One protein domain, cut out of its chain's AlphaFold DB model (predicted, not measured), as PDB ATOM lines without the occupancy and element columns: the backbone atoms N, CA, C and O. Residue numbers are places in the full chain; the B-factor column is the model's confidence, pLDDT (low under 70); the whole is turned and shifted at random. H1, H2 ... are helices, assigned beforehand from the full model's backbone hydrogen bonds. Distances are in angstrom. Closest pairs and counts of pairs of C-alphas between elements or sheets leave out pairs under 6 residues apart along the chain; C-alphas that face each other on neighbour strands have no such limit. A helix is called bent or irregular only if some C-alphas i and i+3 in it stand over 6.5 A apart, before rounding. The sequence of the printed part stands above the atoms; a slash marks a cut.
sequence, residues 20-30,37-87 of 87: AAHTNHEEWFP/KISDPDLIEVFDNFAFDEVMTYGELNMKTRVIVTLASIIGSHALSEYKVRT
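What this domain is: This is residues 20 to 30 and 37 to 87 of the 87 residues of an uncharacterized protein of Acidobacteria bacterium (UniProt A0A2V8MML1). The model is an open frame of helices in two pairs: the long helix H2, with the shorter H1 starting at it and pointing away about perpendicular to it, and the helical hairpin of H3 with the short H4 folded back beside its end. H2 and H3 are two arms joined through residues 58 to 62, with no contact between the two pairs of helices, and residues 38 to 44, of which 41 to 44 belong to H2, stick out free. The printed part has 62 residues with four named helices, in the order H1, H2, H3, H4, and no named strand; the class is all helix. It is only just compact, close to loose, with a radius of gyration of the C-alphas of 12.3 A and spans of 28 by 27 by 19 A.

Where its parts are: The longest helix, H2, is residues 41 to 57 and measures 23.7 A from C-alpha 41 at (-31.084, -26.658, -59.213) to C-alpha 57 at (-41.904, -6.104, -54.406). It is neither bent nor irregular, but only just: C-alphas 52 and 55 are 6.4 A apart. H1, residues 20 to 28, measures 12.2 A and begins with C-alpha 20 at (-32.162, -8.903, -54.434). H3, residues 63 to 76, measures 20.0 A. H4, residues 80 to 86, measures 10.1 A and ends with C-alpha 86 at (-38.409, -21.846, -40.323).

How they stand to each other: H2 touches H1 with residues 48 to 53 alone; the closest C-alphas are those of Ala 21 and Asp 53, 4.5 A apart. Their lines stand about perpendicular, at 85 degrees. H2 and H3 follow each other in the chain but are apart. H3 touches H4 with residues 71 to 75 alone, and the closest C-alphas are those of Ile 74 and Tyr 83, 6.5 A apart. The two form a helical hairpin, at a shallow tilt of 16 degrees, opposite ways. H1 is apart from H3 and from H4, and H2 is apart from H4. In H1, H3 and H4 every O i to N i+4 pair is within hydrogen-bond range; in H2, 11 of 13 are.

The domain as a whole: The two C-alphas farthest apart are those of Ser 39 and Glu 60, 34.5 A. Residues 31 to 36 are cut out, and C-alphas 30 and 37 are 15.6 A apart across the cut; the link from H1 to H2 runs across it. The links from H2 to H3 and from H3 to H4 are tight. The mean pLDDT of the printed part is 86.0; it is under 70 at residue 83 and residues 86 to 87. Thr 87 is the chain's last residue.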
ATOM      1  N   ALA A  20     -31.055  -9.155 -55.345       89.31
ATOM      2  CA  ALA A  20     -32.162  -8.903 -54.434       89.31
ATOM      3  C   ALA A  20     -32.683 -10.213 -53.825       89.31
ATOM      4  O   ALA A  20     -32.800 -10.296 -52.603       89.31
ATOM      5  N   ALA A  21     -32.895 -11.253 -54.644       88.88
ATOM      6  CA  ALA A  21     -33.288 -12.579 -54.168       88.88
ATOM      7  C   ALA A  21     -32.273 -13.143 -53.170       88.88
ATOM      8  O   ALA A  21     -32.660 -13.607 -52.102       88.88
ATOM      9  N   HIS A  22     -30.975 -13.052 -53.475       89.12
ATOM     10  CA  HIS A  22     -29.926 -13.539 -52.580       89.12
ATOM     11  C   HIS A  22     -29.917 -12.796 -51.237       89.12
ATOM     12  O   HIS A  22     -29.906 -13.426 -50.180       89.12
ATOM     13  N   THR A  23     -29.964 -11.462 -51.274       89.31
ATOM     14  CA  THR A  23     -29.956 -10.624 -50.067       89.31
ATOM     15  C   THR A  23     -31.176 -10.900 -49.188       89.31
ATOM     16  O   THR A  23     -31.043 -11.111 -47.983       89.31
ATOM     17  N   ASN A  24     -32.359 -10.958 -49.799       88.75
ATOM     18  CA  ASN A  24     -33.608 -11.214 -49.093       88.75
ATOM     19  C   ASN A  24     -33.669 -12.654 -48.562       88.75
ATOM     20  O   ASN A  24     -34.133 -12.867 -47.445       88.75
ATOM     21  N   HIS A  25     -33.166 -13.644 -49.306       87.75
ATOM     22  CA  HIS A  25     -33.069 -15.022 -48.823       87.75
ATOM     23  C   HIS A  25     -32.195 -15.110 -47.565       87.75
ATOM     24  O   HIS A  25     -32.617 -15.709 -46.579       87.75
ATOM     25  N   GLU A  26     -31.015 -14.479 -47.548       87.12
ATOM     26  CA  GLU A  26     -30.142 -14.467 -46.363       87.12
ATOM     27  C   GLU A  26     -30.765 -13.741 -45.162       87.12
ATOM     28  O   GLU A  26     -30.548 -14.142 -44.019       87.12
ATOM     29  N   GLU A  27     -31.574 -12.701 -45.392       86.19
ATOM     30  CA  GLU A  27     -32.308 -12.025 -44.315       86.19
ATOM     31  C   GLU A  27     -33.390 -12.932 -43.699       86.19
ATOM     32  O   GLU A  27     -33.628 -12.892 -42.489       86.19
ATOM     33  N   TRP A  28     -34.045 -13.761 -44.519       82.12
ATOM     34  CA  TRP A  28     -35.105 -14.671 -44.073       82.12
ATOM     35  C   TRP A  28     -34.568 -15.978 -43.479       82.12
ATOM     36  O   TRP A  28     -35.123 -16.472 -42.496       82.12
ATOM     37  N   PHE A  29     -33.516 -16.540 -44.073       83.06
ATOM     38  CA  PHE A  29     -32.977 -17.863 -43.765       83.06
ATOM     39  C   PHE A  29     -31.437 -17.852 -43.786       83.06
ATOM     40  O   PHE A  29     -30.815 -18.422 -44.687       83.06
ATOM     41  N   PRO A  30     -30.794 -17.230 -42.783       82.25
ATOM     42  CA  PRO A  30     -29.344 -17.082 -42.765       82.25
ATOM     43  C   PRO A  30     -28.643 -18.444 -42.745       82.25
ATOM     44  O   PRO A  30     -28.913 -19.283 -41.881       82.25
ATOM     45  N   LYS A  37     -31.353 -27.505 -54.031       83.50
ATOM     46  CA  LYS A  37     -30.112 -27.119 -54.715       83.50
ATOM     47  C   LYS A  37     -29.318 -28.313 -55.259       83.50
ATOM     48  O   LYS A  37     -28.537 -28.152 -56.191       83.50
ATOM     49  N   ILE A  38     -29.498 -29.495 -54.669       82.94
ATOM     50  CA  ILE A  38     -28.847 -30.735 -55.104       82.94
ATOM     51  C   ILE A  38     -29.769 -31.537 -56.027       82.94
ATOM     52  O   ILE A  38     -29.299 -32.083 -57.022       82.94
ATOM     53  N   SER A  39     -31.058 -31.648 -55.690       86.94
ATOM     54  CA  SER A  39     -31.988 -32.504 -56.436       86.94
ATOM     55  C   SER A  39     -32.554 -31.859 -57.700       86.94
ATOM     56  O   SER A  39     -32.837 -32.580 -58.650       86.94
ATOM     57  N   ASP A  40     -32.751 -30.539 -57.696       86.81
ATOM     58  CA  ASP A  40     -33.350 -29.769 -58.791       86.81
ATOM     59  C   ASP A  40     -32.888 -28.287 -58.745       86.81
ATOM     60  O   ASP A  40     -33.574 -27.422 -58.184       86.81
ATOM     61  N   PRO A  41     -31.681 -27.992 -59.271       85.44
ATOM     62  CA  PRO A  41     -31.084 -26.658 -59.213       85.44
ATOM     63  C   PRO A  41     -31.845 -25.610 -60.039       85.44
ATOM     64  O   PRO A  41     -31.830 -24.434 -59.680       85.44
ATOM     65  N   ASP A  42     -32.536 -26.024 -61.103       88.50
ATOM     66  CA  ASP A  42     -33.291 -25.104 -61.956       88.50
ATOM     67  C   ASP A  42     -34.558 -24.631 -61.230       88.50
ATOM     68  O   ASP A  42     -34.904 -23.446 -61.255       88.50
ATOM     69  N   LEU A  43     -35.236 -25.540 -60.517       90.00
ATOM     70  CA  LEU A  43     -36.431 -25.198 -59.751       90.00
ATOM     71  C   LEU A  43     -36.127 -24.263 -58.580       90.00
ATOM     72  O   LEU A  43     -36.868 -23.299 -58.378       90.00
ATOM     73  N   ILE A  44     -35.072 -24.533 -57.801       89.25
ATOM     74  CA  ILE A  44     -34.746 -23.679 -56.646       89.25
ATOM     75  C   ILE A  44     -34.413 -22.255 -57.086       89.25
ATOM     76  O   ILE A  44     -34.765 -21.303 -56.408       89.25
ATOM     77  N   GLU A  45     -33.812 -22.092 -58.258       89.56
ATOM     78  CA  GLU A  45     -33.457 -20.785 -58.782       89.56
ATOM     79  C   GLU A  45     -34.667 -19.974 -59.256       89.56
ATOM     80  O   GLU A  45     -34.765 -18.776 -58.972       89.56
ATOM     81  N   VAL A  46     -35.617 -20.613 -59.947       92.50
ATOM     82  CA  VAL A  46     -36.897 -19.970 -60.285       92.50
ATOM     83  C   VAL A  46     -37.659 -19.623 -59.011       92.50
ATOM     84  O   VAL A  46     -38.201 -18.523 -58.897       92.50
ATOM     85  N   PHE A  47     -37.689 -20.544 -58.048       91.56
ATOM     86  CA  PHE A  47     -38.361 -20.336 -56.775       91.56
ATOM     87  C   PHE A  47     -37.752 -19.172 -55.994       91.56
ATOM     88  O   PHE A  47     -38.503 -18.316 -55.536       91.56
ATOM     89  N   ASP A  48     -36.425 -19.097 -55.882       90.75
ATOM     90  CA  ASP A  48     -35.753 -18.056 -55.106       90.75
ATOM     91  C   ASP A  48     -35.967 -16.671 -55.721       90.75
ATOM     92  O   ASP A  48     -36.310 -15.722 -55.013       90.75
ATOM     93  N   ASN A  49     -35.855 -16.557 -57.048       93.06
ATOM     94  CA  ASN A  49     -36.159 -15.314 -57.758       93.06
ATOM     95  C   ASN A  49     -37.626 -14.904 -57.577       93.06
ATOM     96  O   ASN A  49     -37.928 -13.746 -57.297       93.06
ATOM     97  N   PHE A  50     -38.557 -15.850 -57.669       93.31
ATOM     98  CA  PHE A  50     -39.967 -15.540 -57.475       93.31
ATOM     99  C   PHE A  50     -40.276 -15.133 -56.024       93.31
ATOM    100  O   PHE A  50     -40.859 -14.079 -55.778       93.31
ATOM    101  N   ALA A  51     -39.889 -15.955 -55.049       91.25
ATOM    102  CA  ALA A  51     -40.270 -15.795 -53.651       91.25
ATOM    103  C   ALA A  51     -39.543 -14.633 -52.963       91.25
ATOM    104  O   ALA A  51     -40.163 -13.925 -52.166       91.25
ATOM    105  N   PHE A  52     -38.254 -14.433 -53.261       90.69
ATOM    106  CA  PHE A  52     -37.403 -13.470 -52.559       90.69
ATOM    107  C   PHE A  52     -37.068 -12.217 -53.369       90.69
ATOM    108  O   PHE A  52     -36.602 -11.257 -52.768       90.69
ATOM    109  N   ASP A  53     -37.336 -12.157 -54.674       92.19
ATOM    110  CA  ASP A  53     -37.251 -10.908 -55.447       92.19
ATOM    111  C   ASP A  53     -38.655 -10.429 -55.826       92.19
ATOM    112  O   ASP A  53     -39.185  -9.507 -55.203       92.19
ATOM    113  N   GLU A  54     -39.326 -11.119 -56.751       92.69
ATOM    114  CA  GLU A  54     -40.584 -10.638 -57.332       92.69
ATOM    115  C   GLU A  54     -41.685 -10.432 -56.283       92.69
ATOM    116  O   GLU A  54     -42.208  -9.325 -56.145       92.69
ATOM    117  N   VAL A  55     -42.020 -11.460 -55.497       92.06
ATOM    118  CA  VAL A  55     -43.097 -11.411 -54.489       92.06
ATOM    119  C   VAL A  55     -42.826 -10.363 -53.407       92.06
ATOM    120  O   VAL A  55     -43.766  -9.752 -52.885       92.06
ATOM    121  N   MET A  56     -41.556 -10.104 -53.088       86.31
ATOM    122  CA  MET A  56     -41.182  -9.101 -52.089       86.31
ATOM    123  C   MET A  56     -41.503  -7.677 -52.547       86.31
ATOM    124  O   MET A  56     -41.811  -6.834 -51.703       86.31
ATOM    125  N   THR A  57     -41.519  -7.417 -53.859       88.19
ATOM    126  CA  THR A  57     -41.904  -6.104 -54.406       88.19
ATOM    127  C   THR A  57     -43.400  -5.798 -54.266       88.19
ATOM    128  O   THR A  57     -43.801  -4.636 -54.334       88.19
ATOM    129  N   TYR A  58     -44.241  -6.813 -54.031       88.56
ATOM    130  CA  TYR A  58     -45.687  -6.637 -53.929       88.56
ATOM    131  C   TYR A  58     -46.152  -6.422 -52.485       88.56
ATOM    132  O   TYR A  58     -45.769  -7.145 -51.560       88.56
ATOM    133  N   GLY A  59     -47.076  -5.472 -52.314       83.69
ATOM    134  CA  GLY A  59     -47.789  -5.199 -51.064       83.69
ATOM    135  C   GLY A  59     -47.026  -4.318 -50.070       83.69
ATOM    136  O   GLY A  59     -45.803  -4.344 -49.980       83.69
ATOM    137  N   GLU A  60     -47.766  -3.558 -49.264       84.81
ATOM    138  CA  GLU A  60     -47.214  -2.695 -48.209       84.81
ATOM    139  C   GLU A  60     -47.166  -3.435 -46.864       84.81
ATOM    140  O   GLU A  60     -47.819  -3.066 -45.887       84.81
ATOM    141  N   LEU A  61     -46.422  -4.541 -46.812       86.00
ATOM    142  CA  LEU A  61     -46.233  -5.311 -45.583       86.00
ATOM    143  C   LEU A  61     -44.794  -5.191 -45.096       86.00
ATOM    144  O   LEU A  61     -43.853  -5.522 -45.819       86.00
ATOM    145  N   ASN A  62     -44.634  -4.782 -43.836       86.44
ATOM    146  CA  ASN A  62     -43.345  -4.878 -43.163       86.44
ATOM    147  C   ASN A  62     -42.942  -6.354 -42.973       86.44
ATOM    148  O   ASN A  62     -43.789  -7.252 -42.931       86.44
ATOM    149  N   MET A  63     -41.639  -6.584 -42.819       84.06
ATOM    150  CA  MET A  63     -41.030  -7.911 -42.700       84.06
ATOM    151  C   MET A  63     -41.713  -8.804 -41.656       84.06
ATOM    152  O   MET A  63     -42.083  -9.942 -41.936       84.06
ATOM    153  N   LYS A  64     -41.966  -8.268 -40.455       87.69
ATOM    154  CA  LYS A  64     -42.607  -9.012 -39.361       87.69
ATOM    155  C   LYS A  64     -44.001  -9.504 -39.751       87.69
ATOM    156  O   LYS A  64     -44.344 -10.653 -39.477       87.69
ATOM    157  N   THR A  65     -44.802  -8.655 -40.393       91.25
ATOM    158  CA  THR A  65     -46.145  -9.030 -40.847       91.25
ATOM    159  C   THR A  65     -46.085 -10.087 -41.943       91.25
ATOM    160  O   THR A  65     -46.833 -11.059 -41.868       91.25
ATOM    161  N   ARG A  66     -45.163  -9.960 -42.911       90.44
ATOM    162  CA  ARG A  66     -44.940 -11.002 -43.929       90.44
ATOM    163  C   ARG A  66     -44.605 -12.332 -43.270       90.44
ATOM    164  O   ARG A  66     -45.204 -13.351 -43.603       90.44
ATOM    165  N   VAL A  67     -43.734 -12.310 -42.260       87.31
ATOM    166  CA  VAL A  67     -43.335 -13.527 -41.560       87.31
ATOM    167  C   VAL A  67     -44.522 -14.227 -40.900       87.31
ATOM    168  O   VAL A  67     -44.733 -15.425 -41.112       87.31
ATOM    169  N   ILE A  68     -45.332 -13.468 -40.158       90.50
ATOM    170  CA  ILE A  68     -46.524 -13.973 -39.466       90.50
ATOM    171  C   ILE A  68     -47.551 -14.524 -40.458       90.50
ATOM    172  O   ILE A  68     -48.075 -15.613 -40.232       90.50
ATOM    173  N   VAL A  69     -47.819 -13.819 -41.561       91.88
ATOM    174  CA  VAL A  69     -48.769 -14.282 -42.585       91.88
ATOM    175  C   VAL A  69     -48.288 -15.587 -43.209       91.88
ATOM    176  O   VAL A  69     -49.045 -16.552 -43.246       91.88
ATOM    177  N   THR A  70     -47.012 -15.676 -43.594       89.81
ATOM    178  CA  THR A  70     -46.449 -16.924 -44.124       89.81
ATOM    179  C   THR A  70     -46.514 -18.055 -43.084       89.81
ATOM    180  O   THR A  70     -46.799 -19.192 -43.442       89.81
ATOM    181  N   LEU A  71     -46.311 -17.773 -41.783       88.75
ATOM    182  CA  LEU A  71     -46.433 -18.790 -40.721       88.75
ATOM    183  C   LEU A  71     -47.880 -19.278 -40.597       88.75
ATOM    184  O   LEU A  71     -48.118 -20.482 -40.518       88.75
ATOM    185  N   ALA A  72     -48.843 -18.357 -40.615       91.38
ATOM    186  CA  ALA A  72     -50.262 -18.681 -40.569       91.38
ATOM    187  C   ALA A  72     -50.682 -19.546 -41.769       91.38
ATOM    188  O   ALA A  72     -51.394 -20.532 -41.587       91.38
ATOM    189  N   SER A  73     -50.189 -19.233 -42.972       91.88
ATOM    190  CA  SER A  73     -50.427 -20.035 -44.179       91.88
ATOM    191  C   SER A  73     -49.836 -21.443 -44.076       91.88
ATOM    192  O   SER A  73     -50.519 -22.406 -44.427       91.88
ATOM    193  N   ILE A  74     -48.611 -21.589 -43.555       90.38
ATOM    194  CA  ILE A  74     -47.967 -22.897 -43.330       90.38
ATOM    195  C   ILE A  74     -48.787 -23.745 -42.347       90.38
ATOM    196  O   ILE A  74     -49.063 -24.915 -42.622       90.38
ATOM    197  N   ILE A  75     -49.217 -23.151 -41.227       87.88
ATOM    198  CA  ILE A  75     -50.028 -23.831 -40.205       87.88
ATOM    199  C   ILE A  75     -51.386 -24.243 -40.784       87.88
ATOM    200  O   ILE A  75     -51.780 -25.399 -40.644       87.88
ATOM    201  N   GLY A  76     -52.076 -23.330 -41.476       90.12
ATOM    202  CA  GLY A  76     -53.369 -23.606 -42.106       90.12
ATOM    203  C   GLY A  76     -53.299 -24.667 -43.207       90.12
ATOM    204  O   GLY A  76     -54.267 -25.387 -43.427       90.12
ATOM    205  N   SER A  77     -52.140 -24.811 -43.854       91.38
ATOM    206  CA  SER A  77     -51.897 -25.825 -44.889       91.38
ATOM    207  C   SER A  77     -51.382 -27.157 -44.331       91.38
ATOM    208  O   SER A  77     -51.080 -28.059 -45.106       91.38
ATOM    209  N   HIS A  78     -51.250 -27.298 -43.005       86.38
ATOM    210  CA  HIS A  78     -50.672 -28.480 -42.350       86.38
ATOM    211  C   HIS A  78     -49.254 -28.849 -42.857       86.38
ATOM    212  O   HIS A  78     -48.844 -30.011 -42.809       86.38
ATOM    213  N   ALA A  79     -48.469 -27.863 -43.308       84.19
ATOM    214  CA  ALA A  79     -47.143 -28.063 -43.900       84.19
ATOM    215  C   ALA A  79     -46.035 -28.147 -42.828       84.19
ATOM    216  O   ALA A  79     -45.179 -27.271 -42.703       84.19
ATOM    217  N   LEU A  80     -46.042 -29.225 -42.033       76.62
ATOM    218  CA  LEU A  80     -45.097 -29.426 -40.919       76.62
ATOM    219  C   LEU A  80     -43.617 -29.403 -41.332       76.62
ATOM    220  O   LEU A  80     -42.778 -29.016 -40.520       76.62
ATOM    221  N   SER A  81     -43.284 -29.830 -42.550       75.25
ATOM    222  CA  SER A  81     -41.906 -29.805 -43.056       75.25
ATOM    223  C   SER A  81     -41.389 -28.372 -43.188       75.25
ATOM    224  O   SER A  81     -40.313 -28.069 -42.684       75.25
ATOM    225  N   GLU A  82     -42.200 -27.477 -43.756       71.19
ATOM    226  CA  GLU A  82     -41.855 -26.060 -43.938       71.19
ATOM    227  C   GLU A  82     -41.849 -25.284 -42.619       71.19
ATOM    228  O   GLU A  82     -41.035 -24.388 -42.416       71.19
ATOM    229  N   TYR A  83     -42.708 -25.665 -41.667       68.94
ATOM    230  CA  TYR A  83     -42.651 -25.103 -40.316       68.94
ATOM    231  C   TYR A  83     -41.283 -25.346 -39.660       68.94
ATOM    232  O   TYR A  83     -40.718 -24.431 -39.069       68.94
ATOM    233  N   LYS A  84     -40.727 -26.556 -39.807       72.38
ATOM    234  CA  LYS A  84     -39.425 -26.929 -39.228       72.38
ATOM    235  C   LYS A  84     -38.237 -26.260 -39.907       72.38
ATOM    236  O   LYS A  84     -37.223 -26.072 -39.258       72.38
ATOM    237  N   VAL A  85     -38.343 -25.928 -41.193       71.25
ATOM    238  CA  VAL A  85     -37.299 -25.167 -41.903       71.25
ATOM    239  C   VAL A  85     -37.191 -23.742 -41.347       71.25
ATOM    240  O   VAL A  85     -36.142 -23.113 -41.440       71.25
ATOM    241  N   ARG A  86     -38.271 -23.240 -40.737       63.34
ATOM    242  CA  ARG A  86     -38.409 -21.846 -40.323       63.34
ATOM    243  C   ARG A  86     -38.145 -21.554 -38.841       63.34
ATOM    244  O   ARG A  86     -37.991 -20.385 -38.492       63.34
ATOM    245  N   THR A  87     -38.137 -22.567 -37.979       57.59
ATOM    246  CA  THR A  87     -37.801 -22.466 -36.540       57.59
ATOM    247  C   THR A  87     -36.429 -23.033 -36.257       57.59
ATOM    248  O   THR A  87     -35.674 -22.374 -35.513       57.59
TER     249      THR A  87